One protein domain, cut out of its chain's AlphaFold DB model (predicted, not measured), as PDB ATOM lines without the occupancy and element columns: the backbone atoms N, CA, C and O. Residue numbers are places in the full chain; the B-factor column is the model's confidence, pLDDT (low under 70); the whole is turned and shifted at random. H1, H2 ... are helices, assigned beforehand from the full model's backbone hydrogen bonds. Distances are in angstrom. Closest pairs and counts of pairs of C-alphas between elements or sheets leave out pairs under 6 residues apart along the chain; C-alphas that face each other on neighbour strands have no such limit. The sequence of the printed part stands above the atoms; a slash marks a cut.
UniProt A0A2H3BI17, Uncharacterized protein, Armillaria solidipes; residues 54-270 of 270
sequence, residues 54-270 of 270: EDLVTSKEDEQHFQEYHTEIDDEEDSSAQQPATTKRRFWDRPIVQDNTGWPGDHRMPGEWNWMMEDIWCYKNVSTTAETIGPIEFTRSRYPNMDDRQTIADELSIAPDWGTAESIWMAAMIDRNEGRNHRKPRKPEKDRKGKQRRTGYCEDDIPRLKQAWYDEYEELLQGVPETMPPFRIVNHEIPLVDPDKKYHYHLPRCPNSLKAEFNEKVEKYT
ATOM      1  N   GLU A  54     -31.256   2.039  39.905       58.31
ATOM      2  CA  GLU A  54     -31.763   1.633  38.594       58.31
ATOM      3  C   GLU A  54     -30.786   0.732  37.802       58.31
ATOM      4  O   GLU A  54     -31.229  -0.019  36.938       58.31
ATOM      5  N   ASP A  55     -29.482   0.756  38.118       59.50
ATOM      6  CA  ASP A  55     -28.454  -0.114  37.514       59.50
ATOM      7  C   ASP A  55     -28.259  -1.434  38.285       59.50
ATOM      8  O   ASP A  55     -27.558  -2.335  37.815       59.50
ATOM      9  N   LEU A  56     -28.895  -1.595  39.454       63.75
ATOM     10  CA  LEU A  56     -29.121  -2.918  40.038       63.75
ATOM     11  C   LEU A  56     -30.227  -3.580  39.218       63.75
ATOM     12  O   LEU A  56     -31.400  -3.538  39.575       63.75
ATOM     13  N   VAL A  57     -29.823  -4.149  38.083       53.53
ATOM     14  CA  VAL A  57     -30.652  -4.988  37.221       53.53
ATOM     15  C   VAL A  57     -31.196  -6.139  38.066       53.53
ATOM     16  O   VAL A  57     -30.551  -7.177  38.201       53.53
ATOM     17  N   THR A  58     -32.380  -5.962  38.646       61.50
ATOM     18  CA  THR A  58     -33.217  -7.077  39.074       61.50
ATOM     19  C   THR A  58     -33.560  -7.826  37.800       61.50
ATOM     20  O   THR A  58     -34.184  -7.288  36.879       61.50
ATOM     21  N   SER A  59     -33.051  -9.045  37.682       75.94
ATOM     22  CA  SER A  59     -33.407  -9.907  36.564       75.94
ATOM     23  C   SER A  59     -34.932 -10.087  36.553       75.94
ATOM     24  O   SER A  59     -35.591  -9.976  37.588       75.94
ATOM     25  N   LYS A  60     -35.535 -10.391  35.397       76.31
ATOM     26  CA  LYS A  60     -36.972 -10.733  35.347       76.31
ATOM     27  C   LYS A  60     -37.331 -11.891  36.293       76.31
ATOM     28  O   LYS A  60     -38.490 -12.021  36.668       76.31
ATOM     29  N   GLU A  61     -36.346 -12.706  36.663       74.44
ATOM     30  CA  GLU A  61     -36.465 -13.805  37.621       74.44
ATOM     31  C   GLU A  61     -36.572 -13.304  39.073       74.44
ATOM     32  O   GLU A  61     -37.371 -13.848  39.833       74.44
ATOM     33  N   ASP A  62     -35.889 -12.215  39.447       76.81
ATOM     34  CA  ASP A  62     -36.019 -11.609  40.784       76.81
ATOM     35  C   ASP A  62     -37.403 -10.976  41.004       76.81
ATOM     36  O   ASP A  62     -37.979 -11.082  42.088       76.81
ATOM     37  N   GLU A  63     -37.973 -10.361  39.963       77.50
ATOM     38  CA  GLU A  63     -39.334  -9.803  40.006       77.50
ATOM     39  C   GLU A  63     -40.384 -10.914  40.195       77.50
ATOM     40  O   GLU A  63     -41.350 -10.754  40.943       77.50
ATOM     41  N   GLN A  64     -40.163 -12.074  39.564       79.50
ATOM     42  CA  GLN A  64     -41.028 -13.247  39.707       79.50
ATOM     43  C   GLN A  64     -40.957 -13.828  41.124       79.50
ATOM     44  O   GLN A  64     -41.996 -14.114  41.721       79.50
ATOM     45  N   HIS A  65     -39.753 -13.913  41.697       80.50
ATOM     46  CA  HIS A  65     -39.556 -14.343  43.081       80.50
ATOM     47  C   HIS A  65     -40.249 -13.399  44.080       80.50
ATOM     48  O   HIS A  65     -40.826 -13.848  45.069       80.50
ATOM     49  N   PHE A  66     -40.251 -12.089  43.821       76.44
ATOM     50  CA  PHE A  66     -40.936 -11.129  44.692       76.44
ATOM     51  C   PHE A  66     -42.459 -11.309  44.696       76.44
ATOM     52  O   PHE A  66     -43.087 -11.192  45.749       76.44
ATOM     53  N   GLN A  67     -43.056 -11.622  43.544       76.00
ATOM     54  CA  GLN A  67     -44.501 -11.839  43.433       76.00
ATOM     55  C   GLN A  67     -44.946 -13.166  44.055       76.00
ATOM     56  O   GLN A  67     -46.020 -13.227  44.652       76.00
ATOM     57  N   GLU A  68     -44.128 -14.215  43.963       75.75
ATOM     58  CA  GLU A  68     -44.495 -15.546  44.460       75.75
ATOM     59  C   GLU A  68     -44.575 -15.601  46.000       75.75
ATOM     60  O   GLU A  68     -45.449 -16.271  46.547       75.75
ATOM     61  N   TYR A  69     -43.743 -14.826  46.711       69.62
ATOM     62  CA  TYR A  69     -43.676 -14.837  48.185       69.62
ATOM     63  C   TYR A  69     -44.457 -13.721  48.898       69.62
ATOM     64  O   TYR A  69     -44.599 -13.773  50.121       69.62
ATOM     65  N   HIS A  70     -44.971 -12.727  48.171       66.94
ATOM     66  CA  HIS A  70     -45.796 -11.648  48.734       66.94
ATOM     67  C   HIS A  70     -47.272 -11.746  48.340       66.94
ATOM     68  O   HIS A  70     -47.998 -10.754  48.401       66.94
ATOM     69  N   THR A  71     -47.720 -12.946  47.970       53.47
ATOM     70  CA  THR A  71     -49.137 -13.233  47.781       53.47
ATOM     71  C   THR A  71     -49.899 -12.953  49.073       53.47
ATOM     72  O   THR A  71     -49.601 -13.481  50.143       53.47
ATOM     73  N   GLU A  72     -50.819 -12.010  48.918       56.78
ATOM     74  CA  GLU A  72     -51.833 -11.511  49.831       56.78
ATOM     75  C   GLU A  72     -52.208 -12.546  50.901       56.78
ATOM     76  O   GLU A  72     -52.877 -13.540  50.640       56.78
ATOM     77  N   ILE A  73     -51.742 -12.309  52.132       57.56
ATOM     78  CA  ILE A  73     -52.402 -12.867  53.308       57.56
ATOM     79  C   ILE A  73     -53.772 -12.200  53.321       57.56
ATOM     80  O   ILE A  73     -53.873 -11.013  53.626       57.56
ATOM     81  N   ASP A  74     -54.773 -12.963  52.895       51.50
ATOM     82  CA  ASP A  74     -56.178 -12.594  52.900       51.50
ATOM     83  C   ASP A  74     -56.557 -12.019  54.275       51.50
ATOM     84  O   ASP A  74     -56.640 -12.730  55.280       51.50
ATOM     85  N   ASP A  75     -56.764 -10.702  54.311       54.50
ATOM     86  CA  ASP A  75     -57.462 -10.006  55.386       54.50
ATOM     87  C   ASP A  75     -58.949 -10.423  55.298       54.50
ATOM     88  O   ASP A  75     -59.787  -9.684  54.781       54.50
ATOM     89  N   GLU A  76     -59.294 -11.633  55.761       63.56
ATOM     90  CA  GLU A  76     -60.695 -11.990  56.008       63.56
ATOM     91  C   GLU A  76     -61.230 -11.130  57.166       63.56
ATOM     92  O   GLU A  76     -60.841 -11.249  58.331       63.56
ATOM     93  N   GLU A  77     -62.104 -10.201  56.787       57.50
ATOM     94  CA  GLU A  77     -62.784  -9.211  57.612       57.50
ATOM     95  C   GLU A  77     -63.722  -9.854  58.648       57.50
ATOM     96  O   GLU A  77     -64.887 -10.132  58.356       57.50
ATOM     97  N   ASP A  78     -63.276 -10.000  59.899       50.81
ATOM     98  CA  ASP A  78     -64.193 -10.308  61.003       50.81
ATOM     99  C   ASP A  78     -64.772  -9.013  61.603       50.81
ATOM    100  O   ASP A  78     -64.174  -8.289  62.407       50.81
ATOM    101  N   SER A  79     -65.967  -8.685  61.120       60.31
ATOM    102  CA  SER A  79     -66.742  -7.493  61.451       60.31
ATOM    103  C   SER A  79     -67.507  -7.668  62.767       60.31
ATOM    104  O   SER A  79     -68.668  -8.061  62.736       60.31
ATOM    105  N   SER A  80     -66.922  -7.351  63.931       57.84
ATOM    106  CA  SER A  80     -67.686  -6.877  65.113       57.84
ATOM    107  C   SER A  80     -66.825  -6.596  66.355       57.84
ATOM    108  O   SER A  80     -66.645  -7.456  67.206       57.84
ATOM    109  N   ALA A  81     -66.360  -5.355  66.524       53.28
ATOM    110  CA  ALA A  81     -66.351  -4.640  67.812       53.28
ATOM    111  C   ALA A  81     -65.609  -3.308  67.663       53.28
ATOM    112  O   ALA A  81     -64.466  -3.257  67.219       53.28
ATOM    113  N   GLN A  82     -66.254  -2.220  68.077       53.69
ATOM    114  CA  GLN A  82     -65.652  -0.894  68.190       53.69
ATOM    115  C   GLN A  82     -64.518  -0.911  69.226       53.69
ATOM    116  O   GLN A  82     -64.750  -0.720  70.418       53.69
ATOM    117  N   GLN A  83     -63.286  -1.122  68.768       53.28
ATOM    118  CA  GLN A  83     -62.079  -0.758  69.504       53.28
ATOM    119  C   GLN A  83     -61.494   0.541  68.930       53.28
ATOM    120  O   GLN A  83     -61.615   0.794  67.727       53.28
ATOM    121  N   PRO A  84     -60.905   1.407  69.776       56.84
ATOM    122  CA  PRO A  84     -60.308   2.660  69.331       56.84
ATOM    123  C   PRO A  84     -59.199   2.365  68.321       56.84
ATOM    124  O   PRO A  84     -58.395   1.463  68.539       56.84
ATOM    125  N   ALA A  85     -59.183   3.117  67.219       49.38
ATOM    126  CA  ALA A  85     -58.299   2.928  66.075       49.38
ATOM    127  C   ALA A  85     -56.839   2.676  66.494       49.38
ATOM    128  O   ALA A  85     -56.085   3.605  66.785       49.38
ATOM    129  N   THR A  86     -56.428   1.408  66.506       53.12
ATOM    130  CA  THR A  86     -55.028   1.034  66.659       53.12
ATOM    131  C   THR A  86     -54.342   1.373  65.347       53.12
ATOM    132  O   THR A  86     -54.598   0.750  64.317       53.12
ATOM    133  N   THR A  87     -53.505   2.402  65.354       71.12
ATOM    134  CA  THR A  87     -52.669   2.753  64.209       71.12
ATOM    135  C   THR A  87     -51.852   1.513  63.837       71.12
ATOM    136  O   THR A  87     -51.076   1.034  64.663       71.12
ATOM    137  N   LYS A  88     -52.072   0.943  62.640       67.06
ATOM    138  CA  LYS A  88     -51.309  -0.209  62.129       67.06
ATOM    139  C   LYS A  88     -49.825   0.190  62.094       67.06
ATOM    140  O   LYS A  88     -49.390   0.836  61.144       67.06
ATOM    141  N   ARG A  89     -49.072  -0.152  63.148       59.03
ATOM    142  CA  ARG A  89     -47.610  -0.021  63.199       59.03
ATOM    143  C   ARG A  89     -47.047  -0.891  62.084       59.03
ATOM    144  O   ARG A  89     -47.240  -2.107  62.095       59.03
ATOM    145  N   ARG A  90     -46.377  -0.282  61.112       78.56
ATOM    146  CA  ARG A  90     -45.620  -1.029  60.108       78.56
ATOM    147  C   ARG A  90     -44.410  -1.652  60.794       78.56
ATOM    148  O   ARG A  90     -43.867  -1.088  61.738       78.56
ATOM    149  N   PHE A  91     -43.956  -2.798  60.298       69.00
ATOM    150  CA  PHE A  91     -42.769  -3.492  60.816       69.00
ATOM    151  C   PHE A  91     -41.511  -2.596  60.859       69.00
ATOM    152  O   PHE A  91     -40.630  -2.795  61.688       69.00
ATOM    153  N   TRP A  92     -41.463  -1.567  60.005       75.88
ATOM    154  CA  TRP A  92     -40.384  -0.577  59.927       75.88
ATOM    155  C   TRP A  92     -40.608   0.689  60.762       75.88
ATOM    156  O   TRP A  92     -39.722   1.547  60.809       75.88
ATOM    157  N   ASP A  93     -41.757   0.831  61.424       74.81
ATOM    158  CA  ASP A  93     -41.976   1.948  62.333       74.81
ATOM    159  C   ASP A  93     -41.084   1.745  63.552       74.81
ATOM    160  O   ASP A  93     -41.260   0.811  64.340       74.81
ATOM    161  N   ARG A  94     -40.093   2.632  63.698       60.59
ATOM    162  CA  ARG A  94     -39.207   2.642  64.861       60.59
ATOM    163  C   ARG A  94     -40.072   2.614  66.123       60.59
ATOM    164  O   ARG A  94     -41.023   3.397  66.208       60.59
ATOM    165  N   PRO A  95     -39.774   1.741  67.101       73.81
ATOM    166  CA  PRO A  95     -40.520   1.729  68.343       73.81
ATOM    167  C   PRO A  95     -40.445   3.131  68.945       73.81
ATOM    168  O   PRO A  95     -39.369   3.617  69.281       73.81
ATOM    169  N   ILE A  96     -41.600   3.792  69.027       70.44
ATOM    170  CA  ILE A  96     -41.760   5.011  69.814       70.44
ATOM    171  C   ILE A  96     -41.409   4.592  71.236       70.44
ATOM    172  O   ILE A  96     -42.151   3.822  71.854       70.44
ATOM    173  N   VAL A  97     -40.232   5.011  71.690       66.88
ATOM    174  CA  VAL A  97     -39.808   4.852  73.073       66.88
ATOM    175  C   VAL A  97     -40.802   5.679  73.874       66.88
ATOM    176  O   VAL A  97     -40.904   6.884  73.677       66.88
ATOM    177  N   GLN A  98     -41.628   5.020  74.683       71.62
ATOM    178  CA  GLN A  98     -42.445   5.749  75.643       71.62
ATOM    179  C   GLN A  98     -41.481   6.447  76.605       71.62
ATOM    180  O   GLN A  98     -40.541   5.804  77.070       71.62
ATOM    181  N   ASP A  99     -41.730   7.715  76.939       73.25
ATOM    182  CA  ASP A  99     -40.936   8.508  77.898       73.25
ATOM    183  C   ASP A  99     -41.039   7.992  79.353       73.25
ATOM    184  O   ASP A  99     -40.846   8.731  80.318       73.25
ATOM    185  N   ASN A 100     -41.309   6.700  79.543       72.31
ATOM    186  CA  ASN A 100     -41.043   6.009  80.793       72.31
ATOM    187  C   ASN A 100     -39.529   5.804  80.901       72.31
ATOM    188  O   ASN A 100     -38.982   4.744  80.615       72.31
ATOM    189  N   THR A 101     -38.848   6.869  81.309       67.88
ATOM    190  CA  THR A 101     -37.401   6.921  81.562       67.88
ATOM    191  C   THR A 101     -36.971   6.162  82.823       67.88
ATOM    192  O   THR A 101     -35.785   6.165  83.159       67.88
ATOM    193  N   GLY A 102     -37.905   5.496  83.510       77.12
ATOM    194  CA  GLY A 102     -37.619   4.627  84.647       77.12
ATOM    195  C   GLY A 102     -36.923   3.341  84.207       77.12
ATOM    196  O   GLY A 102     -37.296   2.734  83.203       77.12
ATOM    197  N   TRP A 103     -35.909   2.924  84.964       81.88
ATOM    198  CA  TRP A 103     -35.277   1.619  84.793       81.88
ATOM    199  C   TRP A 103     -36.348   0.524  84.958       81.88
ATOM    200  O   TRP A 103     -36.937   0.424  86.032       81.88
ATOM    201  N   PRO A 104     -36.641  -0.295  83.929       77.88
ATOM    202  CA  PRO A 104     -37.750  -1.251  83.991       77.88
ATOM    203  C   PRO A 104     -37.495  -2.436  84.940       77.88
ATOM    204  O   PRO A 104     -38.398  -3.242  85.152       77.88
ATOM    205  N   GLY A 105     -36.291  -2.537  85.516       86.56
ATOM    206  CA  GLY A 105     -35.861  -3.654  86.350       86.56
ATOM    207  C   GLY A 105     -35.580  -4.921  85.537       86.56
ATOM    208  O   GLY A 105     -36.330  -5.284  84.631       86.56
ATOM    209  N   ASP A 106     -34.506  -5.639  85.868       88.50
ATOM    210  CA  ASP A 106     -34.286  -6.998  85.365       88.50
ATOM    211  C   ASP A 106     -34.750  -8.011  86.420       88.50
ATOM    212  O   ASP A 106     -34.184  -8.102  87.507       88.50
ATOM    213  N   HIS A 107     -35.783  -8.796  86.108       85.44
ATOM    214  CA  HIS A 107     -36.331  -9.831  86.995       85.44
ATOM    215  C   HIS A 107     -35.355 -10.989  87.257       85.44
ATOM    216  O   HIS A 107     -35.597 -11.816  88.136       85.44
ATOM    217  N   ARG A 108     -34.263 -11.078  86.491       85.44
ATOM    218  CA  ARG A 108     -33.198 -12.072  86.679       85.44
ATOM    219  C   ARG A 108     -32.116 -11.592  87.639       85.44
ATOM    220  O   ARG A 108     -31.308 -12.405  88.085       85.44
ATOM    221  N   MET A 109     -32.083 -10.296  87.939       89.00
ATOM    222  CA  MET A 109     -31.102  -9.714  88.842       89.00
ATOM    223  C   MET A 109     -31.635  -9.685  90.280       89.00
ATOM    224  O   MET A 109     -32.819  -9.416  90.496       89.00
ATOM    225  N   PRO A 110     -30.778  -9.944  91.288       92.88
ATOM    226  CA  PRO A 110     -31.138  -9.741  92.686       92.88
ATOM    227  C   PRO A 110     -31.639  -8.314  92.929       92.88
ATOM    228  O   PRO A 110     -31.147  -7.365  92.316       92.88
ATOM    229  N   GLY A 111     -32.588  -8.151  93.855       90.69
ATOM    230  CA  GLY A 111     -33.227  -6.856  94.124       90.69
ATOM    231  C   GLY A 111     -32.235  -5.726  94.422       90.69
ATOM    232  O   GLY A 111     -32.393  -4.625  93.909       90.69
ATOM    233  N   GLU A 112     -31.162  -6.027  95.155       88.69
ATOM    234  CA  GLU A 112     -30.088  -5.080  95.500       88.69
ATOM    235  C   GLU A 112     -29.389  -4.502  94.265       88.69
ATOM    236  O   GLU A 112     -29.063  -3.318  94.209       88.69
ATOM    237  N   TRP A 113     -29.197  -5.327  93.238       89.25
ATOM    238  CA  TRP A 113     -28.565  -4.885  92.004       89.25
ATOM    239  C   TRP A 113     -29.514  -4.065  91.134       89.25
ATOM    240  O   TRP A 113     -29.067  -3.127  90.475       89.25
ATOM    241  N   ASN A 114     -30.811  -4.384  91.146       91.00
ATOM    242  CA  ASN A 114     -31.804  -3.539  90.488       91.00
ATOM    243  C   ASN A 114     -31.854  -2.145  91.117       91.00
ATOM    244  O   ASN A 114     -31.898  -1.174  90.372       91.00
ATOM    245  N   TRP A 115     -31.762  -2.043  92.446       85.06
ATOM    246  CA  TRP A 115     -31.702  -0.757  93.152       85.06
ATOM    247  C   TRP A 115     -30.437   0.035  92.807       85.06
ATOM    248  O   TRP A 115     -30.510   1.218  92.491       85.06
ATOM    249  N   MET A 116     -29.273  -0.620  92.783       88.75
ATOM    250  CA  MET A 116     -28.022   0.041  92.390       88.75
ATOM    251  C   MET A 116     -28.068   0.551  90.939       88.75
ATOM    252  O   MET A 116     -27.572   1.638  90.641       88.75
ATOM    253  N   MET A 117     -28.657  -0.223  90.022       87.19
ATOM    254  CA  MET A 117     -28.808   0.192  88.624       87.19
ATOM    255  C   MET A 117     -29.839   1.306  88.456       87.19
ATOM    256  O   MET A 117     -29.624   2.191  87.631       87.19
ATOM    257  N   GLU A 118     -30.909   1.299  89.250       86.06
ATOM    258  CA  GLU A 118     -31.887   2.383  89.311       86.06
ATOM    259  C   GLU A 118     -31.223   3.699  89.744       86.06
ATOM    260  O   GLU A 118     -31.355   4.696  89.036       86.06
ATOM    261  N   ASP A 119     -30.392   3.681  90.793       83.00
ATOM    262  CA  ASP A 119     -29.619   4.854  91.225       83.00
ATOM    263  C   ASP A 119     -28.692   5.370  90.112       83.00
ATOM    264  O   ASP A 119     -28.731   6.552  89.754       83.00
ATOM    265  N   ILE A 120     -27.889   4.489  89.501       84.00
ATOM    266  CA  ILE A 120     -26.974   4.852  88.400       84.00
ATOM    267  C   ILE A 120     -27.746   5.443  87.209       84.00
ATOM    268  O   ILE A 120     -27.272   6.381  86.554       84.00
ATOM    269  N   TRP A 121     -28.923   4.897  86.909       82.06
ATOM    270  CA  TRP A 121     -29.776   5.363  85.821       82.06
ATOM    271  C   TRP A 121     -30.391   6.734  86.130       82.06
ATOM    272  O   TRP A 121     -30.361   7.628  85.279       82.06
ATOM    273  N   CYS A 122     -30.854   6.948  87.363       80.38
ATOM    274  CA  CYS A 122     -31.345   8.239  87.840       80.38
ATOM    275  C   CYS A 122     -30.265   9.330  87.761       80.38
ATOM    276  O   CYS A 122     -30.553  10.429  87.283       80.38
ATOM    277  N   TYR A 123     -29.005   9.030  88.103       71.62
ATOM    278  CA  TYR A 123     -27.902   9.997  87.972       71.62
ATOM    279  C   TYR A 123     -27.658  10.467  86.531       71.62
ATOM    280  O   TYR A 123     -27.240  11.608  86.322       71.62
ATOM    281  N   LYS A 124     -27.939   9.632  85.525       65.44
ATOM    282  CA  LYS A 124     -27.797  10.028  84.114       65.44
ATOM    283  C   LYS A 124     -28.915  10.957  83.641       65.44
ATOM    284  O   LYS A 124     -28.659  11.808  82.792       65.44
ATOM    285  N   ASN A 125     -30.115  10.835  84.205       65.12
ATOM    286  CA  ASN A 125     -31.289  11.578  83.738       65.12
ATOM    287  C   ASN A 125     -31.531  12.899  84.488       65.12
ATOM    288  O   ASN A 125     -32.246  13.755  83.978       65.12
ATOM    289  N   VAL A 126     -30.903  13.117  85.651       59.03
ATOM    290  CA  VAL A 126     -31.007  14.385  86.410       59.03
ATOM    291  C   VAL A 126     -30.129  15.511  85.821       59.03
ATOM    292  O   VAL A 126     -30.289  16.674  86.181       59.03
ATOM    293  N   SER A 127     -29.237  15.222  84.866       53.31
ATOM    294  CA  SER A 127     -28.242  16.190  84.368       53.31
ATOM    295  C   SER A 127     -28.596  16.895  83.043       53.31
ATOM    296  O   SER A 127     -27.693  17.385  82.365       53.31
ATOM    297  N   THR A 128     -29.866  16.963  82.637       50.38
ATOM    298  CA  THR A 128     -30.253  17.476  81.301       50.38
ATOM    299  C   THR A 128     -30.734  18.932  81.245       50.38
ATOM    300  O   THR A 128     -31.092  19.393  80.167       50.38
ATOM    301  N   THR A 129     -30.667  19.710  82.332       50.25
ATOM    302  CA  THR A 129     -30.832  21.184  82.259       50.25
ATOM    303  C   THR A 129     -29.527  21.970  82.395       50.25
ATOM    304  O   THR A 129     -29.543  23.196  82.311       50.25
ATOM    305  N   ALA A 130     -28.383  21.298  82.548       48.97
ATOM    306  CA  ALA A 130     -27.083  21.945  82.423       48.97
ATOM    307  C   ALA A 130     -26.708  22.006  80.937       48.97
ATOM    308  O   ALA A 130     -26.462  20.972  80.321       48.97
ATOM    309  N   GLU A 131     -26.699  23.213  80.369       46.62
ATOM    310  CA  GLU A 131     -26.221  23.507  79.018       46.62
ATOM    311  C   GLU A 131     -24.882  22.794  78.767       46.62
ATOM    312  O   GLU A 131     -23.835  23.155  79.307       46.62
ATOM    313  N   THR A 132     -24.923  21.725  77.974       45.12
ATOM    314  CA  THR A 132     -23.751  20.932  77.613       45.12
ATOM    315  C   THR A 132     -22.881  21.732  76.653       45.12
ATOM    316  O   THR A 132     -23.037  21.661  75.433       45.12
ATOM    317  N   ILE A 133     -21.946  22.497  77.210       45.91
ATOM    318  CA  ILE A 133     -20.798  23.034  76.485       45.91
ATOM    319  C   ILE A 133     -19.825  21.870  76.253       45.91
ATOM    320  O   ILE A 133     -19.009  21.541  77.107       45.91
ATOM    321  N   GLY A 134     -19.934  21.256  75.076       46.97
ATOM    322  CA  GLY A 134     -18.854  20.512  74.432       46.97
ATOM    323  C   GLY A 134     -18.519  19.105  74.962       46.97
ATOM    324  O   GLY A 134     -18.879  18.714  76.073       46.97
ATOM    325  N   PRO A 135     -17.833  18.302  74.128       50.88
ATOM    326  CA  PRO A 135     -17.467  16.927  74.434       50.88
ATOM    327  C   PRO A 135     -16.408  16.915  75.532       50.88
ATOM    328  O   PRO A 135     -15.278  17.302  75.264       50.88
ATOM    329  N   ILE A 136     -16.811  16.488  76.739       55.47
ATOM    330  CA  ILE A 136     -15.994  16.152  77.921       55.47
ATOM    331  C   ILE A 136     -14.553  16.637  77.759       55.47
ATOM    332  O   ILE A 136     -13.632  15.859  77.490       55.47
ATOM    333  N   GLU A 137     -14.355  17.949  77.901       47.03
ATOM    334  CA  GLU A 137     -13.015  18.443  78.124       47.03
ATOM    335  C   GLU A 137     -12.595  17.835  79.450       47.03
ATOM    336  O   GLU A 137     -13.146  18.141  80.514       47.03
ATOM    337  N   PHE A 138     -11.659  16.896  79.349       45.69
ATOM    338  CA  PHE A 138     -10.951  16.268  80.446       45.69
ATOM    339  C   PHE A 138     -10.125  17.362  81.131       45.69
ATOM    340  O   PHE A 138      -8.903  17.458  81.000       45.69
ATOM    341  N   THR A 139     -10.823  18.289  81.779       53.50
ATOM    342  CA  THR A 139     -10.235  19.445  82.420       53.50
ATOM    343  C   THR A 139      -9.383  18.891  83.544       53.50
ATOM    344  O   THR A 139      -9.849  18.223  84.467       53.50
ATOM    345  N   ARG A 140      -8.077  19.135  83.421       55.56
ATOM    346  CA  ARG A 140      -7.042  18.720  84.376       55.56
ATOM    347  C   ARG A 140      -7.377  19.087  85.828       55.56
ATOM    348  O   ARG A 140      -6.806  18.492  86.731       55.56
ATOM    349  N   SER A 141      -8.296  20.030  86.036       59.91
ATOM    350  CA  SER A 141      -8.832  20.461  87.326       59.91
ATOM    351  C   SER A 141      -9.680  19.415  88.053       59.91
ATOM    352  O   SER A 141      -9.882  19.569  89.251       59.91
ATOM    353  N   ARG A 142     -10.162  18.359  87.380       61.12
ATOM    354  CA  ARG A 142     -10.843  17.229  88.041       61.12
ATOM    355  C   ARG A 142      -9.920  16.076  88.422       61.12
ATOM    356  O   ARG A 142     -10.390  15.115  89.025       61.12
ATOM    357  N   TYR A 143      -8.627  16.136  88.092       66.69
ATOM    358  CA  TYR A 143      -7.706  15.193  88.714       66.69
ATOM    359  C   TYR A 143      -7.526  15.593  90.178       66.69
ATOM    360  O   TYR A 143      -7.183  16.753  90.413       66.69
ATOM    361  N   PRO A 144      -7.704  14.658  91.130       75.69
ATOM    362  CA  PRO A 144      -7.368  14.913  92.521       75.69
ATOM    363  C   PRO A 144      -5.952  15.482  92.582       75.69
ATOM    364  O   PRO A 144      -5.034  14.968  91.910       75.69
ATOM    365  N   ASN A 145      -5.815  16.591  93.313       82.06
ATOM    366  CA  ASN A 145      -4.529  17.232  93.541       82.06
ATOM    367  C   ASN A 145      -3.606  16.246  94.296       82.06
ATOM    368  O   ASN A 145      -4.016  15.143  94.665       82.06
ATOM    369  N   MET A 146      -2.323  16.574  94.460       80.12
ATOM    370  CA  MET A 146      -1.398  15.619  95.086       80.12
ATOM    371  C   MET A 146      -1.831  15.233  96.510       80.12
ATOM    372  O   MET A 146      -1.655  14.080  96.892       80.12
ATOM    373  N   ASP A 147      -2.464  16.158  97.232       82.25
ATOM    374  CA  ASP A 147      -2.946  15.956  98.598       82.25
ATOM    375  C   ASP A 147      -4.216  15.089  98.625       82.25
ATOM    376  O   ASP A 147      -4.326  14.171  99.436       82.25
ATOM    377  N   ASP A 148      -5.134  15.278  97.673       79.44
ATOM    378  CA  ASP A 148      -6.326  14.442  97.488       79.44
ATOM    379  C   ASP A 148      -5.923  13.002  97.144       79.44
ATOM    380  O   ASP A 148      -6.529  12.047  97.619       79.44
ATOM    381  N   ARG A 149      -4.869  12.821  96.336       79.94
ATOM    382  CA  ARG A 149      -4.331  11.486  96.028       79.94
ATOM    383  C   ARG A 149      -3.738  10.816  97.258       79.94
ATOM    384  O   ARG A 149      -3.906   9.611  97.408       79.94
ATOM    385  N   GLN A 150      -3.053  11.583  98.103       75.00
ATOM    386  CA  GLN A 150      -2.503  11.082  99.358       75.00
ATOM    387  C   GLN A 150      -3.635  10.674 100.308       75.00
ATOM    388  O   GLN A 150      -3.612   9.577 100.847       75.00
ATOM    389  N   THR A 151      -4.679  11.499 100.404       83.81
ATOM    390  CA  THR A 151      -5.862  11.239 101.237       83.81
ATOM    391  C   THR A 151      -6.614   9.993 100.766       83.81
ATOM    392  O   THR A 151      -6.926   9.128 101.572       83.81
ATOM    393  N   ILE A 152      -6.829   9.838  99.454       79.06
ATOM    394  CA  ILE A 152      -7.435   8.628  98.875       79.06
ATOM    395  C   ILE A 152      -6.553   7.398  99.136       79.06
ATOM    396  O   ILE A 152      -7.075   6.321  99.400       79.06
ATOM    397  N   ALA A 153      -5.225   7.530  99.069       78.12
ATOM    398  CA  ALA A 153      -4.312   6.430  99.377       78.12
ATOM    399  C   ALA A 153      -4.354   6.039 100.865       78.12
ATOM    400  O   ALA A 153      -4.339   4.848 101.171       78.12
ATOM    401  N   ASP A 154      -4.465   7.016 101.764       77.88
ATOM    402  CA  ASP A 154      -4.587   6.798 103.205       77.88
ATOM    403  C   ASP A 154      -5.962   6.207 103.576       77.88
ATOM    404  O   ASP A 154      -6.040   5.322 104.424       77.88
ATOM    405  N   GLU A 155      -7.043   6.619 102.905       78.56
ATOM    406  CA  GLU A 155      -8.387   6.044 103.086       78.56
ATOM    407  C   GLU A 155      -8.501   4.624 102.516       78.56
ATOM    408  O   GLU A 155      -9.138   3.756 103.116       78.56
ATOM    409  N   LEU A 156      -7.869   4.362 101.369       73.94
ATOM    410  CA  LEU A 156      -7.808   3.030 100.762       73.94
ATOM    411  C   LEU A 156      -6.758   2.126 101.418       73.94
ATOM    412  O   LEU A 156      -6.704   0.933 101.102       73.94
ATOM    413  N   SER A 157      -5.948   2.654 102.338       68.00
ATOM    414  CA  SER A 157      -5.091   1.861 103.212       68.00
ATOM    415  C   SER A 157      -5.964   1.125 104.228       68.00
ATOM    416  O   SER A 157      -6.074   1.497 105.397       68.00
ATOM    417  N   ILE A 158      -6.586   0.041 103.762       63.56
ATOM    418  CA  ILE A 158      -7.280  -0.948 104.583       63.56
ATOM    419  C   ILE A 158      -6.336  -1.341 105.722       63.56
ATOM    420  O   ILE A 158      -5.221  -1.806 105.474       63.56
ATOM    421  N   ALA A 159      -6.777  -1.120 106.964       55.59
ATOM    422  CA  ALA A 159      -6.010  -1.455 108.157       55.59
ATOM    423  C   ALA A 159      -5.461  -2.891 108.032       55.59
ATOM    424  O   ALA A 159      -6.219  -3.803 107.684       55.59
ATOM    425  N   PRO A 160      -4.156  -3.115 108.272       57.94
ATOM    426  CA  PRO A 160      -3.525  -4.408 108.060       57.94
ATOM    427  C   PRO A 160      -3.880  -5.342 109.222       57.94
ATOM    428  O   PRO A 160      -3.048  -5.639 110.071       57.94
ATOM    429  N   ASP A 161      -5.133  -5.791 109.277       57.56
ATOM    430  CA  ASP A 161      -5.594  -6.818 110.225       57.56
ATOM    431  C   ASP A 161      -5.390  -8.247 109.681       57.56
ATOM    432  O   ASP A 161      -5.693  -9.254 110.312       57.56
ATOM    433  N   TRP A 162      -4.810  -8.378 108.491       55.91
ATOM    434  CA  TRP A 162      -4.441  -9.664 107.912       55.91
ATOM    435  C   TRP A 162      -2.966  -9.946 108.210       55.91
ATOM    436  O   TRP A 162      -2.053  -9.757 107.402       55.91
ATOM    437  N   GLY A 163      -2.730 -10.400 109.440       60.91
ATOM    438  CA  GLY A 163      -1.463 -10.986 109.860       60.91
ATOM    439  C   GLY A 163      -1.201 -12.297 109.123       60.91
ATOM    440  O   GLY A 163      -1.488 -13.376 109.637       60.91
ATOM    441  N   THR A 164      -0.682 -12.244 107.899       63.16
ATOM    442  CA  THR A 164      -0.232 -13.442 107.177       63.16
ATOM    443  C   THR A 164       0.770 -13.048 106.098       63.16
ATOM    444  O   THR A 164       0.661 -11.981 105.504       63.16
ATOM    445  N   ALA A 165       1.775 -13.893 105.866       70.81
ATOM    446  CA  ALA A 165       2.960 -13.660 105.027       70.81
ATOM    447  C   ALA A 165       2.707 -13.076 103.616       70.81
ATOM    448  O   ALA A 165       3.630 -12.556 102.987       70.81
ATOM    449  N   GLU A 166       1.470 -13.124 103.128       69.69
ATOM    450  CA  GLU A 166       1.025 -12.492 101.889       69.69
ATOM    451  C   GLU A 166       1.157 -10.960 101.913       69.69
ATOM    452  O   GLU A 166       1.436 -10.372 100.870       69.69
ATOM    453  N   SER A 167       1.058 -10.304 103.080       71.44
ATOM    454  CA  SER A 167       1.212  -8.836 103.188       71.44
ATOM    455  C   SER A 167       2.624  -8.393 102.943       71.44
ATOM    456  O   SER A 167       2.879  -7.474 102.164       71.44
ATOM    457  N   ILE A 168       3.548  -9.120 103.550       77.81
ATOM    458  CA  ILE A 168       4.975  -8.926 103.373       77.81
ATOM    459  C   ILE A 168       5.343  -9.172 101.904       77.81
ATOM    460  O   ILE A 168       6.142  -8.428 101.336       77.81
ATOM    461  N   TRP A 169       4.733 -10.173 101.258       79.56
ATOM    462  CA  TRP A 169       4.980 -10.452  99.845       79.56
ATOM    463  C   TRP A 169       4.407  -9.376  98.914       79.56
ATOM    464  O   TRP A 169       5.117  -8.922  98.016       79.56
ATOM    465  N   MET A 170       3.169  -8.925  99.139       77.56
ATOM    466  CA  MET A 170       2.550  -7.862  98.341       77.56
ATOM    467  C   MET A 170       3.285  -6.528  98.502       77.56
ATOM    468  O   MET A 170       3.594  -5.895  97.493       77.56
ATOM    469  N   ALA A 171       3.661  -6.144  99.724       79.44
ATOM    470  CA  ALA A 171       4.479  -4.954  99.966       79.44
ATOM    471  C   ALA A 171       5.837  -5.052  99.245       79.44
ATOM    472  O   ALA A 171       6.219  -4.151  98.499       79.44
ATOM    473  N   ALA A 172       6.519  -6.201  99.345       82.75
ATOM    474  CA  ALA A 172       7.772  -6.433  98.627       82.75
ATOM    475  C   ALA A 172       7.601  -6.443  97.095       82.75
ATOM    476  O   ALA A 172       8.545  -6.123  96.364       82.75
ATOM    477  N   MET A 173       6.428  -6.832  96.584       85.69
ATOM    478  CA  MET A 173       6.113  -6.785  95.156       85.69
ATOM    479  C   MET A 173       5.890  -5.345  94.678       85.69
ATOM    480  O   MET A 173       6.406  -4.987  93.614       85.69
ATOM    481  N   ILE A 174       5.183  -4.526  95.464       81.44
ATOM    482  CA  ILE A 174       4.966  -3.098  95.190       81.44
ATOM    483  C   ILE A 174       6.312  -2.369  95.155       81.44
ATOM    484  O   ILE A 174       6.643  -1.797  94.116       81.44
ATOM    485  N   ASP A 175       7.156  -2.525  96.177       80.69
ATOM    486  CA  ASP A 175       8.499  -1.923  96.221       80.69
ATOM    487  C   ASP A 175       9.362  -2.325  95.015       80.69
ATOM    488  O   ASP A 175      10.099  -1.523  94.428       80.69
ATOM    489  N   ARG A 176       9.270  -3.593  94.592       82.31
ATOM    490  CA  ARG A 176      10.024  -4.099  93.436       82.31
ATOM    491  C   ARG A 176       9.509  -3.512  92.118       82.31
ATOM    492  O   ARG A 176      10.315  -3.281  91.212       82.31
ATOM    493  N   ASN A 177       8.204  -3.268  91.999       81.00
ATOM    494  CA  ASN A 177       7.595  -2.634  90.829       81.00
ATOM    495  C   ASN A 177       7.853  -1.124  90.793       81.00
ATOM    496  O   ASN A 177       8.248  -0.607  89.745       81.00
ATOM    497  N   GLU A 178       7.735  -0.428  91.920       78.38
ATOM    498  CA  GLU A 178       8.101   0.985  92.032       78.38
ATOM    499  C   GLU A 178       9.588   1.193  91.735       78.38
ATOM    500  O   GLU A 178       9.956   2.059  90.938       78.38
ATOM    501  N   GLY A 179      10.454   0.312  92.242       75.50
ATOM    502  CA  GLY A 179      11.873   0.303  91.903       75.50
ATOM    503  C   GLY A 179      12.142   0.117  90.404       75.50
ATOM    504  O   GLY A 179      13.098   0.691  89.883       75.50
ATOM    505  N   ARG A 180      11.308  -0.637  89.673       72.75
ATOM    506  CA  ARG A 180      11.410  -0.757  88.203       72.75
ATOM    507  C   ARG A 180      10.922   0.500  87.488       72.75
ATOM    508  O   ARG A 180      11.584   0.932  86.549       72.75
ATOM    509  N   ASN A 181       9.826   1.098  87.945       71.31
ATOM    510  CA  ASN A 181       9.252   2.301  87.337       71.31
ATOM    511  C   ASN A 181      10.125   3.546  87.569       71.31
ATOM    512  O   ASN A 181      10.263   4.386  86.677       71.31
ATOM    513  N   HIS A 182      10.779   3.649  88.728       68.56
ATOM    514  CA  HIS A 182      11.672   4.764  89.062       68.56
ATOM    515  C   HIS A 182      13.129   4.540  88.651       68.56
ATOM    516  O   HIS A 182      13.893   5.506  88.541       68.56
ATOM    517  N   ARG A 183      13.524   3.303  88.324       62.09
ATOM    518  CA  ARG A 183      14.741   3.054  87.549       62.09
ATOM    519  C   ARG A 183      14.513   3.567  86.135       62.09
ATOM    520  O   ARG A 183      14.243   2.801  85.216       62.09
ATOM    521  N   LYS A 184      14.718   4.878  85.939       60.75
ATOM    522  CA  LYS A 184      15.096   5.406  84.624       60.75
ATOM    523  C   LYS A 184      16.174   4.453  84.120       60.75
ATOM    524  O   LYS A 184      17.202   4.355  84.802       60.75
ATOM    525  N   PRO A 185      15.952   3.709  83.020       64.75
ATOM    526  CA  PRO A 185      16.984   2.840  82.493       64.75
ATOM    527  C   PRO A 185      18.221   3.715  82.396       64.75
ATOM    528  O   PRO A 185      18.146   4.804  81.812       64.75
ATOM    529  N   ARG A 186      19.303   3.316  83.080       56.25
ATOM    530  CA  ARG A 186      20.602   3.964  82.929       56.25
ATOM    531  C   ARG A 186      20.883   3.849  81.447       56.25
ATOM    532  O   ARG A 186      21.253   2.779  80.972       56.25
ATOM    533  N   LYS A 187      20.549   4.908  80.703       61.78
ATOM    534  CA  LYS A 187      20.789   4.956  79.273       61.78
ATOM    535  C   LYS A 187      22.278   4.665  79.178       61.78
ATOM    536  O   LYS A 187      23.024   5.384  79.848       61.78
ATOM    537  N   PRO A 188      22.700   3.604  78.466       66.06
ATOM    538  CA  PRO A 188      24.119   3.403  78.241       66.06
ATOM    539  C   PRO A 188      24.646   4.744  77.754       66.06
ATOM    540  O   PRO A 188      23.987   5.393  76.929       66.06
ATOM    541  N   GLU A 189      25.724   5.203  78.376       62.72
ATOM    542  CA  GLU A 189      26.371   6.472  78.084       62.72
ATOM    543  C   GLU A 189      26.898   6.372  76.652       62.72
ATOM    544  O   GLU A 189      28.024   5.976  76.382       62.72
ATOM    545  N   LYS A 190      25.995   6.574  75.690       67.31
ATOM    546  CA  LYS A 190      26.321   6.598  74.278       67.31
ATOM    547  C   LYS A 190      27.105   7.876  74.111       67.31
ATOM    548  O   LYS A 190      26.511   8.953  74.212       67.31
ATOM    549  N   ASP A 191      28.403   7.730  73.872       61.44
ATOM    550  CA  ASP A 191      29.283   8.786  73.399       61.44
ATOM    551  C   ASP A 191      28.520   9.636  72.389       61.44
ATOM    552  O   ASP A 191      28.270   9.239  71.246       61.44
ATOM    553  N   ARG A 192      28.103  10.823  72.828       57.50
ATOM    554  CA  ARG A 192      27.509  11.838  71.967       57.50
ATOM    555  C   ARG A 192      28.637  12.464  71.152       57.50
ATOM    556  O   ARG A 192      28.854  13.669  71.221       57.50
ATOM    557  N   LYS A 193      29.358  11.660  70.362       63.09
ATOM    558  CA  LYS A 193      30.091  12.185  69.213       63.09
ATOM    559  C   LYS A 193      29.028  12.845  68.353       63.09
ATOM    560  O   LYS A 193      28.116  12.172  67.875       63.09
ATOM    561  N   GLY A 194      29.069  14.177  68.348       54.03
ATOM    562  CA  GLY A 194      28.018  15.042  67.842       54.03
ATOM    563  C   GLY A 194      27.453  14.468  66.560       54.03
ATOM    564  O   GLY A 194      28.193  14.228  65.609       54.03
ATOM    565  N   LYS A 195      26.145  14.197  66.582       61.19
ATOM    566  CA  LYS A 195      25.354  13.845  65.410       61.19
ATOM    567  C   LYS A 195      25.696  14.917  64.379       61.19
ATOM    568  O   LYS A 195      25.219  16.044  64.513       61.19
ATOM    569  N   GLN A 196      26.595  14.612  63.439       62.88
ATOM    570  CA  GLN A 196      26.838  15.475  62.294       62.88
ATOM    571  C   GLN A 196      25.447  15.761  61.758       62.88
ATOM    572  O   GLN A 196      24.690  14.821  61.494       62.88
ATOM    573  N   ARG A 197      25.056  17.040  61.782       60.00
ATOM    574  CA  ARG A 197      23.755  17.480  61.300       60.00
ATOM    575  C   ARG A 197      23.679  16.970  59.875       60.00
ATOM    576  O   ARG A 197      24.349  17.515  59.005       60.00
ATOM    577  N   ARG A 198      22.951  15.865  59.678       62.19
ATOM    578  CA  ARG A 198      22.615  15.380  58.348       62.19
ATOM    579  C   ARG A 198      22.038  16.602  57.653       62.19
ATOM    580  O   ARG A 198      21.141  17.243  58.201       62.19
ATOM    581  N   THR A 199      22.674  16.981  56.555       67.62
ATOM    582  CA  THR A 199      22.177  17.963  55.597       67.62
ATOM    583  C   THR A 199      20.664  17.808  55.513       67.62
ATOM    584  O   THR A 199      20.187  16.695  55.296       67.62
ATOM    585  N   GLY A 200      19.927  18.873  55.846       82.19
ATOM    586  CA  GLY A 200      18.469  18.826  55.898       82.19
ATOM    587  C   GLY A 200      17.937  18.318  54.565       82.19
ATOM    588  O   GLY A 200      18.402  18.771  53.524       82.19
ATOM    589  N   TYR A 201      17.031  17.345  54.612       89.19
ATOM    590  CA  TYR A 201      16.337  16.868  53.422       89.19
ATOM    591  C   TYR A 201      15.601  18.048  52.778       89.19
ATOM    592  O   TYR A 201      14.936  18.811  53.486       89.19
ATOM    593  N   CYS A 202      15.752  18.217  51.468       93.38
ATOM    594  CA  CYS A 202      14.980  19.196  50.702       93.38
ATOM    595  C   CYS A 202      13.677  18.554  50.201       93.38
ATOM    596  O   CYS A 202      13.547  17.331  50.192       93.38
ATOM    597  N   GLU A 203      12.701  19.363  49.781       93.56
ATOM    598  CA  GLU A 203      11.434  18.854  49.225       93.56
ATOM    599  C   GLU A 203      11.660  17.951  48.001       93.56
ATOM    600  O   GLU A 203      10.957  16.957  47.824       93.56
ATOM    601  N   ASP A 204      12.730  18.204  47.246       94.81
ATOM    602  CA  ASP A 204      13.163  17.373  46.118       94.81
ATOM    603  C   ASP A 204      13.579  15.942  46.528       94.81
ATOM    604  O   ASP A 204      13.547  15.025  45.706       94.81
ATOM    605  N   ASP A 205      13.935  15.705  47.800       94.56
ATOM    606  CA  ASP A 205      14.268  14.367  48.314       94.56
ATOM    607  C   ASP A 205      13.022  13.530  48.657       94.56
ATOM    608  O   ASP A 205      13.126  12.306  48.785       94.56
ATOM    609  N   ILE A 206      11.848  14.158  48.813       94.88
ATOM    610  CA  ILE A 206      10.593  13.489  49.194       94.88
ATOM    611  C   ILE A 206      10.235  12.331  48.251       94.88
ATOM    612  O   ILE A 206       9.965  11.243  48.766       94.88
ATOM    613  N   PRO A 207      10.227  12.479  46.908       97.56
ATOM    614  CA  PRO A 207       9.891  11.365  46.022       97.56
ATOM    615  C   PRO A 207      10.865  10.191  46.170       97.56
ATOM    616  O   PRO A 207      10.431   9.042  46.226       97.56
ATOM    617  N   ARG A 208      12.168  10.465  46.334       97.25
ATOM    618  CA  ARG A 208      13.173   9.414  46.553       97.25
ATOM    619  C   ARG A 208      12.951   8.688  47.879       97.25
ATOM    620  O   ARG A 208      13.078   7.470  47.930       97.25
ATOM    621  N   LEU A 209      12.634   9.420  48.948       96.44
ATOM    622  CA  LEU A 209      12.358   8.837  50.264       96.44
ATOM    623  C   LEU A 209      11.082   7.994  50.261       96.44
ATOM    624  O   LEU A 209      11.080   6.914  50.842       96.44
ATOM    625  N   LYS A 210      10.026   8.453  49.577       96.81
ATOM    626  CA  LYS A 210       8.798   7.670  49.397       96.81
ATOM    627  C   LYS A 210       9.090   6.355  48.690       96.81
ATOM    628  O   LYS A 210       8.677   5.321  49.194       96.81
ATOM    629  N   GLN A 211       9.831   6.391  47.580       97.38
ATOM    630  CA  GLN A 211      10.196   5.171  46.860       97.38
ATOM    631  C   GLN A 211      11.005   4.224  47.748       97.38
ATOM    632  O   GLN A 211      10.653   3.061  47.868       97.38
ATOM    633  N   ALA A 212      12.013   4.742  48.455       97.19
ATOM    634  CA  ALA A 212      12.809   3.931  49.369       97.19
ATOM    635  C   ALA A 212      11.959   3.271  50.469       97.19
ATOM    636  O   ALA A 212      12.229   2.137  50.840       97.19
ATOM    637  N   TRP A 213      10.927   3.951  50.978       97.62
ATOM    638  CA  TRP A 213       9.984   3.354  51.928       97.62
ATOM    639  C   TRP A 213       9.079   2.308  51.285       97.62
ATOM    640  O   TRP A 213       8.819   1.289  51.912       97.62
ATOM    641  N   TYR A 214       8.603   2.533  50.059       96.94
ATOM    642  CA  TYR A 214       7.844   1.513  49.335       96.94
ATOM    643  C   TYR A 214       8.677   0.253  49.121       96.94
ATOM    644  O   TYR A 214       8.177  -0.832  49.385       96.94
ATOM    645  N   ASP A 215       9.940   0.406  48.728       96.94
ATOM    646  CA  ASP A 215      10.853  -0.714  48.505       96.94
ATOM    647  C   ASP A 215      11.206  -1.423  49.832       96.94
ATOM    648  O   ASP A 215      11.282  -2.646  49.890       96.94
ATOM    649  N   GLU A 216      11.403  -0.672  50.925       97.50
ATOM    650  CA  GLU A 216      11.735  -1.231  52.247       97.50
ATOM    651  C   GLU A 216      10.549  -1.960  52.898       97.50
ATOM    652  O   GLU A 216      10.740  -2.970  53.573       97.50
ATOM    653  N   TYR A 217       9.327  -1.462  52.698       95.75
ATOM    654  CA  TYR A 217       8.108  -2.005  53.302       95.75
ATOM    655  C   TYR A 217       7.204  -2.720  52.297       95.75
ATOM    656  O   TYR A 217       6.027  -2.940  52.589       95.75
ATOM    657  N   GLU A 218       7.738  -3.111  51.139       95.69
ATOM    658  CA  GLU A 218       6.976  -3.783  50.087       95.69
ATOM    659  C   GLU A 218       6.272  -5.033  50.634       95.69
ATOM    660  O   GLU A 218       5.076  -5.213  50.423       95.69
ATOM    661  N   GLU A 219       6.970  -5.825  51.451       90.94
ATOM    662  CA  GLU A 219       6.437  -7.038  52.088       90.94
ATOM    663  C   GLU A 219       5.206  -6.764  52.973       90.94
ATOM    664  O   GLU A 219       4.263  -7.550  52.981       90.94
ATOM    665  N   LEU A 220       5.169  -5.636  53.696       90.75
ATOM    666  CA  LEU A 220       4.013  -5.264  54.528       90.75
ATOM    667  C   LEU A 220       2.866  -4.672  53.701       90.75
ATOM    668  O   LEU A 220       1.708  -4.730  54.117       90.75
ATOM    669  N   LEU A 221       3.191  -4.065  52.559       92.94
ATOM    670  CA  LEU A 221       2.234  -3.409  51.672       92.94
ATOM    671  C   LEU A 221       1.611  -4.367  50.646       92.94
ATOM    672  O   LEU A 221       0.549  -4.051  50.115       92.94
ATOM    673  N   GLN A 222       2.207  -5.543  50.411       88.81
ATOM    674  CA  GLN A 222       1.685  -6.600  49.528       88.81
ATOM    675  C   GLN A 222       0.361  -7.234  50.017       88.81
ATOM    676  O   GLN A 222      -0.217  -8.073  49.327       88.81
ATOM    677  N   GLY A 223      -0.169  -6.786  51.160       89.75
ATOM    678  CA  GLY A 223      -1.422  -7.257  51.741       89.75
ATOM    679  C   GLY A 223      -1.220  -8.429  52.698       89.75
ATOM    680  O   GLY A 223      -0.101  -8.855  52.975       89.75
ATOM    681  N   VAL A 224      -2.319  -8.937  53.256       86.94
ATOM    682  CA  VAL A 224      -2.265 -10.124  54.117       86.94
ATOM    683  C   VAL A 224      -2.028 -11.336  53.212       86.94
ATOM    684  O   VAL A 224      -2.853 -11.564  52.323       86.94
ATOM    685  N   PRO A 225      -0.939 -12.108  53.395       84.50
ATOM    686  CA  PRO A 225      -0.732 -13.318  52.611       84.50
ATOM    687  C   PRO A 225      -1.922 -14.265  52.802       84.50
ATOM    688  O   PRO A 225      -2.453 -14.391  53.903       84.50
ATOM    689  N   GLU A 226      -2.346 -14.942  51.731       82.88
ATOM    690  CA  GLU A 226      -3.474 -15.889  51.791       82.88
ATOM    691  C   GLU A 226      -3.184 -17.071  52.726       82.88
ATOM    692  O   GLU A 226      -4.083 -17.642  53.340       82.88
ATOM    693  N   THR A 227      -1.903 -17.403  52.878       83.19
ATOM    694  CA  THR A 227      -1.448 -18.392  53.845       83.19
ATOM    695  C   THR A 227      -1.298 -17.744  55.214       83.19
ATOM    696  O   THR A 227      -0.616 -16.727  55.372       83.19
ATOM    697  N   MET A 228      -1.919 -18.349  56.231       78.44
ATOM    698  CA  MET A 228      -1.670 -17.932  57.605       78.44
ATOM    699  C   MET A 228      -0.170 -18.048  57.897       78.44
ATOM    700  O   MET A 228       0.442 -19.063  57.539       78.44
ATOM    701  N   PRO A 229       0.440 -17.044  58.557       76.38
ATOM    702  CA  PRO A 229       1.815 -17.177  58.995       76.38
ATOM    703  C   PRO A 229       1.922 -18.451  59.842       76.38
ATOM    704  O   PRO A 229       1.020 -18.710  60.649       76.38
ATOM    705  N   PRO A 230       2.990 -19.253  59.675       78.44
ATOM    706  CA  PRO A 230       3.185 -20.449  60.486       78.44
ATOM    707  C   PRO A 230       3.031 -20.037  61.941       78.44
ATOM    708  O   PRO A 230       3.618 -19.014  62.302       78.44
ATOM    709  N   PHE A 231       2.217 -20.773  62.713       71.00
ATOM    710  CA  PHE A 231       1.899 -20.468  64.110       71.00
ATOM    711  C   PHE A 231       3.191 -20.113  64.845       71.00
ATOM    712  O   PHE A 231       3.952 -20.980  65.276       71.00
ATOM    713  N   ARG A 232       3.499 -18.811  64.908       62.72
ATOM    714  CA  ARG A 232       4.680 -18.346  65.615       62.72
ATOM    715  C   ARG A 232       4.403 -18.678  67.069       62.72
ATOM    716  O   ARG A 232       3.258 -18.610  67.507       62.72
ATOM    717  N   ILE A 233       5.467 -19.010  67.793       53.09
ATOM    718  CA  ILE A 233       5.532 -19.280  69.239       53.09
ATOM    719  C   ILE A 233       5.180 -18.003  70.030       53.09
ATOM    720  O   ILE A 233       5.846 -17.591  70.971       53.09
ATOM    721  N   VAL A 234       4.132 -17.288  69.639       57.06
ATOM    722  CA  VAL A 234       3.406 -16.436  70.554       57.06
ATOM    723  C   VAL A 234       2.567 -17.412  71.366       57.06
ATOM    724  O   VAL A 234       1.404 -17.669  71.072       57.06
ATOM    725  N   ASN A 235       3.230 -18.041  72.338       64.06
ATOM    726  CA  ASN A 235       2.614 -18.876  73.355       64.06
ATOM    727  C   ASN A 235       1.726 -17.968  74.206       64.06
ATOM    728  O   ASN A 235       2.104 -17.539  75.295       64.06
ATOM    729  N   HIS A 236       0.559 -17.606  73.684       73.00
ATOM    730  CA  HIS A 236      -0.513 -17.095  74.510       73.00
ATOM    731  C   HIS A 236      -1.045 -18.284  75.302       73.00
ATOM    732  O   HIS A 236      -1.979 -18.968  74.892       73.00
ATOM    733  N   GLU A 237      -0.390 -18.573  76.424       83.88
ATOM    734  CA  GLU A 237      -0.964 -19.431  77.446       83.88
ATOM    735  C   GLU A 237      -2.148 -18.669  78.039       83.88
ATOM    736  O   GLU A 237      -1.988 -17.589  78.608       83.88
ATOM    737  N   ILE A 238      -3.353 -19.198  77.845       86.12
ATOM    738  CA  ILE A 238      -4.544 -18.715  78.535       86.12
ATOM    739  C   ILE A 238      -4.598 -19.509  79.845       86.12
ATOM    740  O   ILE A 238      -4.958 -20.688  79.800       86.12
ATOM    741  N   PRO A 239      -4.198 -18.937  80.999       87.56
ATOM    742  CA  PRO A 239      -4.236 -19.666  82.258       87.56
ATOM    743  C   PRO A 239      -5.689 -20.007  82.591       87.56
ATOM    744  O   PRO A 239      -6.527 -19.121  82.770       87.56
ATOM    745  N   LEU A 240      -5.996 -21.301  82.661       91.88
ATOM    746  CA  LEU A 240      -7.288 -21.767  83.150       91.88
ATOM    747  C   LEU A 240      -7.315 -21.594  84.671       91.88
ATOM    748  O   LEU A 240      -6.398 -22.029  85.360       91.88
ATOM    749  N   VAL A 241      -8.378 -20.978  85.196       90.81
ATOM    750  CA  VAL A 241      -8.601 -20.860  86.653       90.81
ATOM    751  C   VAL A 241      -8.740 -22.242  87.295       90.81
ATOM    752  O   VAL A 241      -8.350 -22.442  88.439       90.81
ATOM    753  N   ASP A 242      -9.300 -23.196  86.552       95.06
ATOM    754  CA  ASP A 242      -9.534 -24.560  86.999       95.06
ATOM    755  C   ASP A 242      -9.283 -25.522  85.822       95.06
ATOM    756  O   ASP A 242     -10.041 -25.483  84.846       95.06
ATOM    757  N   PRO A 243      -8.213 -26.338  85.858       93.19
ATOM    758  CA  PRO A 243      -7.840 -27.205  84.741       93.19
ATOM    759  C   PRO A 243      -8.816 -28.371  84.536       93.19
ATOM    760  O   PRO A 243      -8.872 -28.930  83.439       93.19
ATOM    761  N   ASP A 244      -9.609 -28.718  85.553       93.81
ATOM    762  CA  ASP A 244     -10.528 -29.857  85.507       93.81
ATOM    763  C   ASP A 244     -11.926 -29.467  84.998       93.81
ATOM    764  O   ASP A 244     -12.735 -30.330  84.630       93.81
ATOM    765  N   LYS A 245     -12.230 -28.164  84.919       94.38
ATOM    766  CA  LYS A 245     -13.518 -27.677  84.410       94.38
ATOM    767  C   LYS A 245     -13.588 -27.768  82.888       94.38
ATOM    768  O   LYS A 245     -12.991 -26.981  82.159       94.38
ATOM    769  N   LYS A 246     -14.420 -28.692  82.402       93.81
ATOM    770  CA  LYS A 246     -14.816 -28.786  80.990       93.81
ATOM    771  C   LYS A 246     -16.119 -28.027  80.762       93.81
ATOM    772  O   LYS A 246     -17.166 -28.410  81.279       93.81
ATOM    773  N   TYR A 247     -16.065 -26.965  79.963       89.81
ATOM    774  CA  TYR A 247     -17.264 -26.247  79.539       89.81
ATOM    775  C   TYR A 247     -17.929 -26.987  78.374       89.81
ATOM    776  O   TYR A 247     -17.345 -27.134  77.302       89.81
ATOM    777  N   HIS A 248     -19.162 -27.443  78.578       94.06
ATOM    778  CA  HIS A 248     -20.006 -27.955  77.502       94.06
ATOM    779  C   HIS A 248     -20.798 -26.794  76.910       94.06
ATOM    780  O   HIS A 248     -21.673 -26.239  77.573       94.06
ATOM    781  N   TYR A 249     -20.488 -26.417  75.672       93.31
ATOM    782  CA  TYR A 249     -21.243 -25.389  74.965       93.31
ATOM    783  C   TYR A 249     -22.228 -26.024  73.983       93.31
ATOM    784  O   TYR A 249     -21.879 -26.944  73.240       93.31
ATOM    785  N   HIS A 250     -23.459 -25.517  73.956       92.94
ATOM    786  CA  HIS A 250     -24.414 -25.858  72.908       92.94
ATOM    787  C   HIS A 250     -24.092 -25.043  71.659       92.94
ATOM    788  O   HIS A 250     -24.253 -23.825  71.655       92.94
ATOM    789  N   LEU A 251     -23.648 -25.709  70.589       91.31
ATOM    790  CA  LEU A 251     -23.428 -25.028  69.317       91.31
ATOM    791  C   LEU A 251     -24.767 -24.470  68.805       91.31
ATOM    792  O   LEU A 251     -25.740 -25.228  68.703       91.31
ATOM    793  N   PRO A 252     -24.839 -23.167  68.475       92.44
ATOM    794  CA  PRO A 252     -26.028 -22.608  67.857       92.44
ATOM    795  C   PRO A 252     -26.282 -23.310  66.520       92.44
ATOM    796  O   PRO A 252     -25.353 -23.658  65.788       92.44
ATOM    797  N   ARG A 253     -27.557 -23.542  66.194       94.56
ATOM    798  CA  ARG A 253     -27.927 -24.138  64.908       94.56
ATOM    799  C   ARG A 253     -27.660 -23.125  63.797       94.56
ATOM    800  O   ARG A 253     -28.220 -22.034  63.819       94.56
ATOM    801  N   CYS A 254     -26.836 -23.502  62.823       93.75
ATOM    802  CA  CYS A 254     -26.661 -22.718  61.605       93.75
ATOM    803  C   CYS A 254     -27.904 -22.883  60.712       93.75
ATOM    804  O   CYS A 254     -28.309 -24.027  60.474       93.75
ATOM    805  N   PRO A 255     -28.517 -21.794  60.210       96.50
ATOM    806  CA  PRO A 255     -29.581 -21.893  59.217       96.50
ATOM    807  C   PRO A 255     -29.053 -22.543  57.931       96.50
ATOM    808  O   PRO A 255     -27.880 -22.395  57.581       96.50
ATOM    809  N   ASN A 256     -29.924 -23.265  57.219       96.50
ATOM    810  CA  ASN A 256     -29.530 -24.036  56.034       96.50
ATOM    811  C   ASN A 256     -28.969 -23.155  54.907       96.50
ATOM    812  O   ASN A 256     -28.071 -23.603  54.201       96.50
ATOM    813  N   SER A 257     -29.439 -21.909  54.783       97.19
ATOM    814  CA  SER A 257     -28.961 -20.946  53.783       97.19
ATOM    815  C   SER A 257     -27.481 -20.585  53.947       97.19
ATOM    816  O   SER A 257     -26.790 -20.423  52.953       97.19
ATOM    817  N   LEU A 258     -26.971 -20.525  55.182       96.31
ATOM    818  CA  LEU A 258     -25.577 -20.147  55.470       96.31
ATOM    819  C   LEU A 258     -24.632 -21.346  55.600       96.31
ATOM    820  O   LEU A 258     -23.423 -21.180  55.760       96.31
ATOM    821  N   LYS A 259     -25.163 -22.571  55.554       96.69
ATOM    822  CA  LYS A 259     -24.370 -23.783  55.784       96.69
ATOM    823  C   LYS A 259     -23.329 -24.008  54.683       96.69
ATOM    824  O   LYS A 259     -22.243 -24.491  54.981       96.69
ATOM    825  N   ALA A 260     -23.653 -23.641  53.442       96.81
ATOM    826  CA  ALA A 260     -22.733 -23.740  52.311       96.81
ATOM    827  C   ALA A 260     -21.530 -22.797  52.481       96.81
ATOM    828  O   ALA A 260     -20.396 -23.265  52.493       96.81
ATOM    829  N   GLU A 261     -21.779 -21.508  52.731       96.56
ATOM    830  CA  GLU A 261     -20.722 -20.511  52.969       96.56
ATOM    831  C   GLU A 261     -19.873 -20.840  54.202       96.56
ATOM    832  O   GLU A 261     -18.662 -20.616  54.229       96.56
ATOM    833  N   PHE A 262     -20.508 -21.367  55.253       95.94
ATOM    834  CA  PHE A 262     -19.797 -21.812  56.443       95.94
ATOM    835  C   PHE A 262     -18.831 -22.951  56.113       95.94
ATOM    836  O   PHE A 262     -17.664 -22.877  56.490       95.94
ATOM    837  N   ASN A 263     -19.293 -23.972  55.387       96.00
ATOM    838  CA  ASN A 263     -18.450 -25.098  54.992       96.00
ATOM    839  C   ASN A 263     -17.303 -24.656  54.077       96.00
ATOM    840  O   ASN A 263     -16.175 -25.069  54.308       96.00
ATOM    841  N   GLU A 264     -17.559 -23.766  53.116       96.75
ATOM    842  CA  GLU A 264     -16.521 -23.201  52.244       96.75
ATOM    843  C   GLU A 264     -15.425 -22.497  53.058       96.75
ATOM    844  O   GLU A 264     -14.233 -22.704  52.835       96.75
ATOM    845  N   LYS A 265     -15.811 -21.708  54.070       94.06
ATOM    846  CA  LYS A 265     -14.844 -21.079  54.981       94.06
ATOM    847  C   LYS A 265     -14.095 -22.110  55.818       94.06
ATOM    848  O   LYS A 265     -12.892 -21.965  55.996       94.06
ATOM    849  N   VAL A 266     -14.775 -23.133  56.334       93.69
ATOM    850  CA  VAL A 266     -14.121 -24.205  57.100       93.69
ATOM    851  C   VAL A 266     -13.088 -24.925  56.235       93.69
ATOM    852  O   VAL A 266     -11.956 -25.078  56.682       93.69
ATOM    853  N   GLU A 267     -13.428 -25.290  55.000       93.44
ATOM    854  CA  GLU A 267     -12.507 -25.926  54.048       93.44
ATOM    855  C   GLU A 267     -11.343 -25.010  53.663       93.44
ATOM    856  O   GLU A 267     -10.220 -25.479  53.517       93.44
ATOM    857  N   LYS A 268     -11.572 -23.696  53.561       87.88
ATOM    858  CA  LYS A 268     -10.504 -22.726  53.285       87.88
ATOM    859  C   LYS A 268      -9.457 -22.642  54.405       87.88
ATOM    860  O   LYS A 268      -8.300 -22.334  54.127       87.88
ATOM    861  N   TYR A 269      -9.862 -22.849  55.659       82.12
ATOM    862  CA  TYR A 269      -9.000 -22.664  56.834       82.12
ATOM    863  C   TYR A 269      -8.542 -23.970  57.506       82.12
ATOM    864  O   TYR A 269      -7.805 -23.890  58.492       82.12
ATOM    865  N   THR A 270      -8.972 -25.137  57.012       81.56
ATOM    866  CA  THR A 270      -8.577 -26.465  57.525       81.56
ATOM    867  C   THR A 270      -7.492 -27.074  56.651       81.56
ATOM    868  O   THR A 270      -6.499 -27.573  57.225       81.56
TER     869      THR A 270
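What this domain is: This is residues 54 to 270 of the 270 residues of an uncharacterized protein of Armillaria solidipes (UniProt A0A2H3BI17). The printed part has little regular structure: it is a wide, open, winding thread with seven scattered helices and no core. Of its 217 residues, 84 are in named helices, H1 to H7 in chain order; there is no named strand and the class is all helix. It is extended, with a radius of gyration of the C-alphas of 33.3 A and spans of 95 by 63 by 55 A.

How they stand to each other: Start at the longest helix, H4, residues 166 to 182. It, H3 (146 to 155), H2 (111 to 125), H1 (60 to 69) and H7 (256 to 269) are each apart from every other helix. H5 (203 to 216) and H6 (218 to 221) are close but not clearly touching; their closest C-alphas, Tyr 214 and Leu 221, are 7.8 A apart. Every O i to N i+4 pair is within hydrogen-bond range in H1 to H4, 8 of 10 in H5 and in H7; H6 is too short for one.

Where its parts are: Find C-alpha 166 at (1.025, -12.492, 101.889); H4 runs 24.0 A to C-alpha 182. H2 spans 21.2 A; H7 ends at C-alpha 269, (-9.000, -22.664, 56.834).

The domain as a whole: The farthest C-alphas, Ser 80 and Lys 193, are 99.7 A apart. The printed part has no cut. Long links join H1 to H2, H2 to H3, H4 to H5 and H6 to H7. Of the printed residues, 80 have pLDDT under 70, among them 124 to 143.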